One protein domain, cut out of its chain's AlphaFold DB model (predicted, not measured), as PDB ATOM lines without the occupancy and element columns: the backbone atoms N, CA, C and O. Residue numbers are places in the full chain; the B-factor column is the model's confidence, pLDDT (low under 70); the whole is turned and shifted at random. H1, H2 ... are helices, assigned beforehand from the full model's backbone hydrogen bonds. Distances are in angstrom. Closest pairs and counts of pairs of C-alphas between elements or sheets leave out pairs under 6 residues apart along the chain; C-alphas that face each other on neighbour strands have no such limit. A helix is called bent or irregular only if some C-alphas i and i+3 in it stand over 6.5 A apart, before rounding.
ATOM      1  N   PHE A   2      17.726   4.032   9.684       55.72
ATOM      2  CA  PHE A   2      16.675   4.801   9.000       55.72
ATOM      3  C   PHE A   2      16.765   4.763   7.462       55.72
ATOM      4  O   PHE A   2      15.750   4.867   6.789       55.72
ATOM      5  N   ASP A   3      17.946   4.488   6.907       54.59
ATOM      6  CA  ASP A   3      18.218   4.286   5.471       54.59
ATOM      7  C   ASP A   3      17.474   3.082   4.847       54.59
ATOM      8  O   ASP A   3      17.510   2.888   3.634       54.59
ATOM      9  N   GLN A   4      16.833   2.248   5.673       59.31
ATOM     10  CA  GLN A   4      15.985   1.118   5.273       59.31
ATOM     11  C   GLN A   4      14.532   1.272   5.767       59.31
ATOM     12  O   GLN A   4      13.779   0.298   5.789       59.31
ATOM     13  N   PHE A   5      14.129   2.472   6.199       73.94
ATOM     14  CA  PHE A   5      12.766   2.748   6.649       73.94
ATOM     15  C   PHE A   5      11.839   3.025   5.457       73.94
ATOM     16  O   PHE A   5      12.024   3.994   4.722       73.94
ATOM     17  N   ASP A   6      10.835   2.169   5.270       79.50
ATOM     18  CA  ASP A   6       9.834   2.305   4.211       79.50
ATOM     19  C   ASP A   6       8.652   3.163   4.699       79.50
ATOM     20  O   ASP A   6       7.733   2.686   5.373       79.50
ATOM     21  N   GLU A   7       8.698   4.450   4.348       78.31
ATOM     22  CA  GLU A   7       7.642   5.430   4.629       78.31
ATOM     23  C   GLU A   7       6.291   5.038   4.014       78.31
ATOM     24  O   GLU A   7       5.242   5.301   4.605       78.31
ATOM     25  N   GLU A   8       6.270   4.381   2.847       79.50
ATOM     26  CA  GLU A   8       5.007   4.003   2.212       79.50
ATOM     27  C   GLU A   8       4.327   2.876   3.000       79.50
ATOM     28  O   GLU A   8       3.126   2.935   3.272       79.50
ATOM     29  N   VAL A   9       5.096   1.879   3.443       80.44
ATOM     30  CA  VAL A   9       4.622   0.832   4.359       80.44
ATOM     31  C   VAL A   9       4.194   1.431   5.702       80.44
ATOM     32  O   VAL A   9       3.143   1.047   6.221       80.44
ATOM     33  N   PHE A  10       4.935   2.396   6.252       84.00
ATOM     34  CA  PHE A  10       4.569   3.060   7.505       84.00
ATOM     35  C   PHE A  10       3.248   3.839   7.396       84.00
ATOM     36  O   PHE A  10       2.337   3.626   8.205       84.00
ATOM     37  N   HIS A  11       3.083   4.671   6.364       80.44
ATOM     38  CA  HIS A  11       1.842   5.406   6.116       80.44
ATOM     39  C   HIS A  11       0.658   4.474   5.821       80.44
ATOM     40  O   HIS A  11      -0.431   4.691   6.358       80.44
ATOM     41  N   ARG A  12       0.857   3.396   5.046       81.56
ATOM     42  CA  ARG A  12      -0.170   2.360   4.827       81.56
ATOM     43  C   ARG A  12      -0.596   1.719   6.154       81.56
ATOM     44  O   ARG A  12      -1.792   1.604   6.407       81.56
ATOM     45  N   CYS A  13       0.341   1.369   7.037       81.19
ATOM     46  CA  CYS A  13       0.021   0.866   8.377       81.19
ATOM     47  C   CYS A  13      -0.773   1.890   9.211       81.19
ATOM     48  O   CYS A  13      -1.785   1.525   9.809       81.19
ATOM     49  N   ARG A  14      -0.373   3.172   9.207       79.31
ATOM     50  CA  ARG A  14      -1.076   4.260   9.919       79.31
ATOM     51  C   ARG A  14      -2.496   4.495   9.390       79.31
ATOM     52  O   ARG A  14      -3.367   4.835  10.180       79.31
ATOM     53  N   PHE A  15      -2.745   4.255   8.102       79.44
ATOM     54  CA  PHE A  15      -4.078   4.323   7.495       79.44
ATOM     55  C   PHE A  15      -4.957   3.100   7.819       79.44
ATOM     56  O   PHE A  15      -6.127   3.254   8.158       79.44
ATOM     57  N   TYR A  16      -4.416   1.878   7.739       80.81
ATOM     58  CA  TYR A  16      -5.218   0.655   7.894       80.81
ATOM     59  C   TYR A  16      -5.461   0.213   9.346       80.81
ATOM     60  O   TYR A  16      -6.382  -0.573   9.574       80.81
ATOM     61  N   VAL A  17      -4.697   0.688  10.336       81.12
ATOM     62  CA  VAL A  17      -4.836   0.234  11.738       81.12
ATOM     63  C   VAL A  17      -6.233   0.466  12.325       81.12
ATOM     64  O   VAL A  17      -6.709  -0.384  13.075       81.12
ATOM     65  N   ASP A  18      -6.936   1.525  11.927       77.50
ATOM     66  CA  ASP A  18      -8.301   1.801  12.404       77.50
ATOM     67  C   ASP A  18      -9.374   0.877  11.789       77.50
ATOM     68  O   ASP A  18     -10.515   0.867  12.244       77.50
ATOM     69  N   SER A  19      -9.016   0.058  10.791       76.75
ATOM     70  CA  SER A  19      -9.895  -0.976  10.217       76.75
ATOM     71  C   SER A  19      -9.801  -2.340  10.926       76.75
ATOM     72  O   SER A  19     -10.472  -3.293  10.528       76.75
ATOM     73  N   LEU A  20      -8.976  -2.460  11.976       79.62
ATOM     74  CA  LEU A  20      -8.784  -3.717  12.706       79.62
ATOM     75  C   LEU A  20      -9.979  -4.033  13.636       79.62
ATOM     76  O   LEU A  20     -10.458  -3.156  14.355       79.62
ATOM     77  N   PRO A  21     -10.444  -5.297  13.710       71.50
ATOM     78  CA  PRO A  21     -11.743  -5.656  14.300       71.50
ATOM     79  C   PRO A  21     -11.798  -5.685  15.841       71.50
ATOM     80  O   PRO A  21     -12.787  -6.145  16.405       71.50
ATOM     81  N   SER A  22     -10.750  -5.248  16.545       77.25
ATOM     82  CA  SER A  22     -10.710  -5.225  18.014       77.25
ATOM     83  C   SER A  22     -10.049  -3.952  18.519       77.25
ATOM     84  O   SER A  22      -8.888  -3.686  18.214       77.25
ATOM     85  N   GLN A  23     -10.770  -3.199  19.347       69.81
ATOM     86  CA  GLN A  23     -10.344  -1.898  19.867       69.81
ATOM     87  C   GLN A  23      -9.052  -1.976  20.705       69.81
ATOM     88  O   GLN A  23      -8.231  -1.064  20.654       69.81
ATOM     89  N   GLN A  24      -8.809  -3.096  21.401       70.19
ATOM     90  CA  GLN A  24      -7.535  -3.351  22.091       70.19
ATOM     91  C   GLN A  24      -6.373  -3.568  21.109       70.19
ATOM     92  O   GLN A  24      -5.265  -3.093  21.347       70.19
ATOM     93  N   ILE A  25      -6.618  -4.254  19.986       73.62
ATOM     94  CA  ILE A  25      -5.603  -4.458  18.943       73.62
ATOM     95  C   ILE A  25      -5.303  -3.125  18.244       73.62
ATOM     96  O   ILE A  25      -4.133  -2.783  18.084       73.62
ATOM     97  N   VAL A  26      -6.336  -2.336  17.913       78.50
ATOM     98  CA  VAL A  26      -6.196  -0.965  17.387       78.50
ATOM     99  C   VAL A  26      -5.323  -0.119  18.320       78.50
ATOM    100  O   VAL A  26      -4.356   0.481  17.858       78.50
ATOM    101  N   ALA A  27      -5.593  -0.120  19.632       75.44
ATOM    102  CA  ALA A  27      -4.804   0.630  20.613       75.44
ATOM    103  C   ALA A  27      -3.324   0.200  20.642       75.44
ATOM    104  O   ALA A  27      -2.439   1.046  20.526       75.44
ATOM    105  N   VAL A  28      -3.033  -1.105  20.715       79.88
ATOM    106  CA  VAL A  28      -1.648  -1.621  20.740       79.88
ATOM    107  C   VAL A  28      -0.879  -1.283  19.458       79.88
ATOM    108  O   VAL A  28       0.299  -0.922  19.527       79.88
ATOM    109  N   TYR A  29      -1.517  -1.355  18.286       82.62
ATOM    110  CA  TYR A  29      -0.876  -0.956  17.031       82.62
ATOM    111  C   TYR A  29      -0.739   0.568  16.892       82.62
ATOM    112  O   TYR A  29       0.307   1.021  16.430       82.62
ATOM    113  N   ARG A  30      -1.712   1.370  17.353       83.19
ATOM    114  CA  ARG A  30      -1.587   2.838  17.423       83.19
ATOM    115  C   ARG A  30      -0.412   3.263  18.300       83.19
ATOM    116  O   ARG A  30       0.407   4.051  17.841       83.19
ATOM    117  N   ILE A  31      -0.273   2.689  19.499       84.50
ATOM    118  CA  ILE A  31       0.863   2.953  20.400       84.50
ATOM    119  C   ILE A  31       2.192   2.638  19.690       84.50
ATOM    120  O   ILE A  31       3.100   3.463  19.678       84.50
ATOM    121  N   ARG A  32       2.301   1.483  19.020       84.62
ATOM    122  CA  ARG A  32       3.520   1.116  18.275       84.62
ATOM    123  C   ARG A  32       3.823   2.046  17.096       84.62
ATOM    124  O   ARG A  32       4.989   2.351  16.872       84.62
ATOM    125  N   LEU A  33       2.816   2.508  16.356       85.25
ATOM    126  CA  LEU A  33       3.022   3.422  15.226       85.25
ATOM    127  C   LEU A  33       3.366   4.849  15.670       85.25
ATOM    128  O   LEU A  33       4.226   5.470  15.054       85.25
ATOM    129  N   LEU A  34       2.756   5.351  16.747       85.69
ATOM    130  CA  LEU A  34       3.118   6.643  17.342       85.69
ATOM    131  C   LEU A  34       4.529   6.612  17.940       85.69
ATOM    132  O   LEU A  34       5.270   7.576  17.802       85.69
ATOM    133  N   TRP A  35       4.937   5.485  18.528       85.69
ATOM    134  CA  TRP A  35       6.306   5.283  19.008       85.69
ATOM    135  C   TRP A  35       7.340   5.270  17.873       85.69
ATOM    136  O   TRP A  35       8.419   5.842  18.006       85.69
ATOM    137  N   ILE A  36       7.003   4.653  16.735       84.25
ATOM    138  CA  ILE A  36       7.837   4.694  15.525       84.25
ATOM    139  C   ILE A  36       7.916   6.123  14.966       84.25
ATOM    140  O   ILE A  36       9.010   6.550  14.610       84.25
ATOM    141  N   ALA A  37       6.806   6.873  14.949       84.44
ATOM    142  CA  ALA A  37       6.801   8.283  14.548       84.44
ATOM    143  C   ALA A  37       7.698   9.135  15.464       84.44
ATOM    144  O   ALA A  37       8.620   9.783  14.987       84.44
ATOM    145  N   TYR A  38       7.519   9.033  16.784       87.44
ATOM    146  CA  TYR A  38       8.365   9.695  17.783       87.44
ATOM    147  C   TYR A  38       9.868   9.430  17.562       87.44
ATOM    148  O   TYR A  38      10.670  10.363  17.584       87.44
ATOM    149  N   ILE A  39      10.257   8.174  17.301       82.31
ATOM    150  CA  ILE A  39      11.652   7.800  17.004       82.31
ATOM    151  C   ILE A  39      12.143   8.419  15.686       82.31
ATOM    152  O   ILE A  39      13.280   8.893  15.616       82.31
ATOM    153  N   LEU A  40      11.306   8.421  14.649       82.75
ATOM    154  CA  LEU A  40      11.612   8.988  13.336       82.75
ATOM    155  C   LEU A  40      11.823  10.507  13.429       82.75
ATOM    156  O   LEU A  40      12.852  11.014  12.982       82.75
ATOM    157  N   ASP A  41      10.910  11.213  14.085       84.75
ATOM    158  CA  ASP A  41      10.924  12.673  14.188       84.75
ATOM    159  C   ASP A  41      12.044  13.155  15.127       84.75
ATOM    160  O   ASP A  41      12.731  14.134  14.826       84.75
ATOM    161  N   CYS A  42      12.350  12.400  16.193       79.50
ATOM    162  CA  CYS A  42      13.568  12.606  16.986       79.50
ATOM    163  C   CYS A  42      14.845  12.448  16.152       79.50
ATOM    164  O   CYS A  42      15.756  13.264  16.289       79.50
ATOM    165  N   SER A  43      14.918  11.450  15.262       76.88
ATOM    166  CA  SER A  43      16.089  11.268  14.385       76.88
ATOM    167  C   SER A  43      16.258  12.411  13.373       76.88
ATOM    168  O   SER A  43      17.375  12.707  12.950       76.88
ATOM    169  N   ARG A  44      15.157  13.097  13.037       80.81
ATOM    170  CA  ARG A  44      15.105  14.306  12.198       80.81
ATOM    171  C   ARG A  44      15.263  15.619  12.975       80.81
ATOM    172  O   ARG A  44      15.277  16.680  12.359       80.81
ATOM    173  N   GLN A  45      15.398  15.566  14.303       77.00
ATOM    174  CA  GLN A  45      15.421  16.728  15.208       77.00
ATOM    175  C   GLN A  45      14.128  17.580  15.189       77.00
ATOM    176  O   GLN A  45      14.119  18.729  15.637       77.00
ATOM    177  N   GLN A  46      13.012  17.008  14.727       83.56
ATOM    178  CA  GLN A  46      11.679  17.622  14.688       83.56
ATOM    179  C   GLN A  46      10.965  17.439  16.039       83.56
ATOM    180  O   GLN A  46       9.944  16.767  16.155       83.56
ATOM    181  N   PHE A  47      11.535  18.018  17.102       83.56
ATOM    182  CA  PHE A  47      11.084  17.777  18.482       83.56
ATOM    183  C   PHE A  47       9.678  18.309  18.804       83.56
ATOM    184  O   PHE A  47       9.054  17.799  19.729       83.56
ATOM    185  N   ASP A  48       9.168  19.291  18.051       85.06
ATOM    186  CA  ASP A  48       7.764  19.723  18.139       85.06
ATOM    187  C   ASP A  48       6.813  18.580  17.703       85.06
ATOM    188  O   ASP A  48       5.944  18.167  18.467       85.06
ATOM    189  N   GLU A  49       7.043  17.981  16.529       84.69
ATOM    190  CA  GLU A  49       6.240  16.861  15.992       84.69
ATOM    191  C   GLU A  49       6.407  15.574  16.822       84.69
ATOM    192  O   GLU A  49       5.450  14.835  17.066       84.69
ATOM    193  N   ALA A  50       7.618  15.329  17.335       85.81
ATOM    194  CA  ALA A  50       7.891  14.218  18.242       85.81
ATOM    195  C   ALA A  50       7.109  14.336  19.570       85.81
ATOM    196  O   ALA A  50       6.666  13.318  20.110       85.81
ATOM    197  N   LEU A  51       6.910  15.557  20.087       86.06
ATOM    198  CA  LEU A  51       6.098  15.804  21.283       86.06
ATOM    199  C   LEU A  51       4.610  15.563  21.030       86.06
ATOM    200  O   LEU A  51       3.979  14.910  21.856       86.06
ATOM    201  N   ASP A  52       4.065  15.996  19.891       87.62
ATOM    202  CA  ASP A  52       2.667  15.715  19.529       87.62
ATOM    203  C   ASP A  52       2.378  14.203  19.540       87.62
ATOM    204  O   ASP A  52       1.375  13.756  20.102       87.62
ATOM    205  N   HIS A  53       3.294  13.384  19.005       88.31
ATOM    206  CA  HIS A  53       3.175  11.925  19.062       88.31
ATOM    207  C   HIS A  53       3.280  11.356  20.492       88.31
ATOM    208  O   HIS A  53       2.583  10.386  20.803       88.31
ATOM    209  N   LEU A  54       4.087  11.954  21.379       86.69
ATOM    210  CA  LEU A  54       4.176  11.560  22.794       86.69
ATOM    211  C   LEU A  54       2.949  11.975  23.624       86.69
ATOM    212  O   LEU A  54       2.505  11.199  24.472       86.69
ATOM    213  N   TYR A  55       2.364  13.149  23.382       88.50
ATOM    214  CA  TYR A  55       1.119  13.553  24.041       88.50
ATOM    215  C   TYR A  55      -0.042  12.643  23.624       88.50
ATOM    216  O   TYR A  55      -0.777  12.166  24.489       88.50
ATOM    217  N   LEU A  56      -0.144  12.298  22.334       85.75
ATOM    218  CA  LEU A  56      -1.128  11.327  21.837       85.75
ATOM    219  C   LEU A  56      -0.905   9.916  22.417       85.75
ATOM    220  O   LEU A  56      -1.861   9.182  22.664       85.75
ATOM    221  N   LEU A  57       0.353   9.532  22.670       85.38
ATOM    222  CA  LEU A  57       0.689   8.306  23.401       85.38
ATOM    223  C   LEU A  57       0.207   8.352  24.855       85.38
ATOM    224  O   LEU A  57      -0.362   7.361  25.318       85.38
ATOM    225  N   SER A  58       0.393   9.473  25.564       84.25
ATOM    226  CA  SER A  58      -0.140   9.633  26.924       84.25
ATOM    227  C   SER A  58      -1.663   9.560  26.917       84.25
ATOM    228  O   SER A  58      -2.210   8.742  27.641       84.25
ATOM    229  N   GLU A  59      -2.349  10.302  26.040       83.44
ATOM    230  CA  GLU A  59      -3.816  10.302  25.946       83.44
ATOM    231  C   GLU A  59      -4.390   8.887  25.746       83.44
ATOM    232  O   GLU A  59      -5.345   8.499  26.423       83.44
ATOM    233  N   ILE A  60      -3.780   8.075  24.874       79.44
ATOM    234  CA  ILE A  60      -4.202   6.684  24.652       79.44
ATOM    235  C   ILE A  60      -3.975   5.821  25.908       79.44
ATOM    236  O   ILE A  60      -4.867   5.055  26.276       79.44
ATOM    237  N   LEU A  61      -2.824   5.961  26.580       77.38
ATOM    238  CA  LEU A  61      -2.492   5.239  27.822       77.38
ATOM    239  C   LEU A  61      -3.299   5.723  29.045       77.38
ATOM    240  O   LEU A  61      -3.486   4.974  30.004       77.38
ATOM    241  N   ASP A  62      -3.770   6.968  29.024       75.19
ATOM    242  CA  ASP A  62      -4.623   7.581  30.041       75.19
ATOM    243  C   ASP A  62      -6.098   7.183  29.857       75.19
ATOM    244  O   ASP A  62      -6.810   6.984  30.842       75.19
ATOM    245  N   THR A  63      -6.539   7.001  28.607       71.69
ATOM    246  CA  THR A  63      -7.908   6.584  28.254       71.69
ATOM    247  C   THR A  63      -8.127   5.073  28.426       71.69
ATOM    248  O   THR A  63      -9.255   4.630  28.662       71.69
ATOM    249  N   SER A  64      -7.073   4.250  28.354       62.06
ATOM    250  CA  SER A  64      -7.142   2.802  28.601       62.06
ATOM    251  C   SER A  64      -7.246   2.467  30.100       62.06
ATOM    252  O   SER A  64      -6.267   2.076  30.734       62.06
ATOM    253  N   GLY A  65      -8.441   2.628  30.673       53.28
ATOM    254  CA  GLY A  65      -8.709   2.389  32.097       53.28
ATOM    255  C   GLY A  65      -8.427   0.956  32.582       53.28
ATOM    256  O   GLY A  65      -8.709  -0.016  31.883       53.28
ATOM    257  N   GLU A  66      -7.891   0.857  33.805       51.47
ATOM    258  CA  GLU A  66      -7.555  -0.344  34.612       51.47
ATOM    259  C   GLU A  66      -6.612  -1.402  33.998       51.47
ATOM    260  O   GLU A  66      -5.932  -2.110  34.742       51.47
ATOM    261  N   ALA A  67      -6.472  -1.480  32.676       55.81
ATOM    262  CA  ALA A  67      -5.451  -2.289  32.023       55.81
ATOM    263  C   ALA A  67      -4.141  -1.493  31.889       55.81
ATOM    264  O   ALA A  67      -4.013  -0.647  31.007       55.81
ATOM    265  N   ASN A  68      -3.134  -1.801  32.716       61.44
ATOM    266  CA  ASN A  68      -1.766  -1.310  32.505       61.44
ATOM    267  C   ASN A  68      -1.195  -1.895  31.198       61.44
ATOM    268  O   ASN A  68      -0.619  -2.984  31.193       61.44
ATOM    269  N   ILE A  69      -1.358  -1.174  30.087       65.94
ATOM    270  CA  ILE A  69      -0.752  -1.516  28.798       65.94
ATOM    271  C   ILE A  69       0.739  -1.163  28.860       65.94
ATOM    272  O   ILE A  69       1.141  -0.044  28.552       65.94
ATOM    273  N   GLU A  70       1.564  -2.132  29.258       73.19
ATOM    274  CA  GLU A  70       3.017  -2.060  29.107       73.19
ATOM    275  C   GLU A  70       3.455  -2.854  27.869       73.19
ATOM    276  O   GLU A  70       3.252  -4.068  27.781       73.19
ATOM    277  N   LEU A  71       4.058  -2.174  26.889       76.19
ATOM    278  CA  LEU A  71       4.564  -2.812  25.670       76.19
ATOM    279  C   LEU A  71       6.085  -2.926  25.717       76.19
ATOM    280  O   LEU A  71       6.794  -1.958  25.456       76.19
ATOM    281  N   ASN A  72       6.578  -4.133  25.993       78.00
ATOM    282  CA  ASN A  72       7.993  -4.470  25.865       78.00
ATOM    283  C   ASN A  72       8.415  -4.499  24.378       78.00
ATOM    284  O   ASN A  72       7.704  -5.043  23.523       78.00
ATOM    285  N   LEU A  73       9.571  -3.905  24.081       78.50
ATOM    286  CA  LEU A  73      10.166  -3.759  22.756       78.50
ATOM    287  C   LEU A  73      11.527  -4.486  22.707       78.50
ATOM    288  O   LEU A  73      12.570  -3.836  22.763       78.50
ATOM    289  N   PRO A  74      11.561  -5.824  22.547       67.25
ATOM    290  CA  PRO A  74      12.797  -6.617  22.630       67.25
ATOM    291  C   PRO A  74      13.823  -6.331  21.516       67.25
ATOM    292  O   PRO A  74      14.943  -6.829  21.572       67.25
ATOM    293  N   ASN A  75      13.451  -5.525  20.516       70.88
ATOM    294  CA  ASN A  75      14.304  -5.109  19.399       70.88
ATOM    295  C   ASN A  75      14.900  -3.693  19.592       70.88
ATOM    296  O   ASN A  75      15.493  -3.153  18.661       70.88
ATOM    297  N   GLN A  76      14.697  -3.060  20.752       68.25
ATOM    298  CA  GLN A  76      15.251  -1.747  21.103       68.25
ATOM    299  C   GLN A  76      16.375  -1.900  22.141       68.25
ATOM    300  O   GLN A  76      16.278  -2.728  23.043       68.25
ATOM    301  N   CYS A  77      17.429  -1.083  22.046       63.69
ATOM    302  CA  CYS A  77      18.524  -1.064  23.032       63.69
ATOM    303  C   CYS A  77      18.344   0.001  24.131       63.69
ATOM    304  O   CYS A  77      18.985  -0.085  25.173       63.69
ATOM    305  N   ALA A  78      17.473   0.985  23.903       61.47
ATOM    306  CA  ALA A  78      17.059   2.012  24.856       61.47
ATOM    307  C   ALA A  78      15.524   2.084  24.863       61.47
ATOM    308  O   ALA A  78      14.900   1.691  23.880       61.47
ATOM    309  N   ASN A  79      14.914   2.564  25.951       69.62
ATOM    310  CA  ASN A  79      13.452   2.666  26.099       69.62
ATOM    311  C   ASN A  79      12.722   1.339  25.790       69.62
ATOM    312  O   ASN A  79      11.823   1.259  24.953       69.62
ATOM    313  N   THR A  80      13.147   0.269  26.468       72.69
ATOM    314  CA  THR A  80      12.730  -1.120  26.204       72.69
ATOM    315  C   THR A  80      11.290  -1.453  26.606       72.69
ATOM    316  O   THR A  80      10.797  -2.510  26.205       72.69
ATOM    317  N   SER A  81      10.583  -0.584  27.337       78.00
ATOM    318  CA  SER A  81       9.124  -0.668  27.478       78.00
ATOM    319  C   SER A  81       8.424   0.689  27.358       78.00
ATOM    320  O   SER A  81       8.864   1.714  27.889       78.00
ATOM    321  N   ILE A  82       7.293   0.680  26.650       81.12
ATOM    322  CA  ILE A  82       6.347   1.796  26.607       81.12
ATOM    323  C   ILE A  82       5.388   1.626  27.785       81.12
ATOM    324  O   ILE A  82       4.661   0.633  27.842       81.12
ATOM    325  N   SER A  83       5.381   2.587  28.705       81.06
ATOM    326  CA  SER A  83       4.493   2.620  29.865       81.06
ATOM    327  C   SER A  83       4.106   4.060  30.218       81.06
ATOM    328  O   SER A  83       4.727   5.029  29.776       81.06
TER     329      SER A  83
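AT A GLANCE: This is residues 2 to 83 of the 1053 residues of an uncharacterized protein of Anopheles maculatus (UniProt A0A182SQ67). Three helices run back and forth side by side, with H2 in the middle and H1 and H3 on two sides of it. After H3 a long tail, residues 64 to 83, folds back as a loop whose tip, residues 74 to 79, sticks out. The printed part has 82 residues with three named helices, H1, H2 and H3 in chain order, no named strand, and the class all helix. It is compact, with a radius of gyration of the C-alphas of 13.0 A and spans of 37 by 26 by 26 A.

HOW THE PARTS SIT: H2, residues 23 to 43, touches H3, residues 47 to 63; their closest C-alphas, those of Tyr 38 and Ala 50, are 4.6 A apart. They form a helical hairpin, opposite ways at a shallow tilt of 20 degrees. H2 also touches H1, residues 7 to 19, with its residues 26 to 33 alone; the closest C-alphas, of Val 17 and Val 26, are 5.9 A apart. This too is a helical hairpin, opposite ways at a shallow tilt of 24 degrees. H1 and H3 are apart. In H2 and H3 every O i to N i+4 pair is within hydrogen-bond range; in H1, 7 of 9 are. Residues 71 to 72 pair with residues 81 to 82, antiparallel.

IN THESE COORDINATES: H2 measures 30.0 A from first to last C-alpha, beginning at (-10.344, -1.898, 19.867). H3 measures 24.1 A and ends at C-alpha 63, (-7.908, 6.584, 28.254). H1 measures 19.5 A from C-alpha 7 at (7.642, 5.430, 4.629); it is irregular, but only just: C-alphas 15 and 18 are 6.9 A apart.

THE WHOLE: The two C-alphas farthest apart, of Asp 3 and Glu 66, are separated by 39.2 A. The printed part has no cut, and both links between helices are tight. Mean pLDDT of the printed part is 77.1; residues 2 to 4, 23, 64 to 69, 74 and 76 to 79 are under 70.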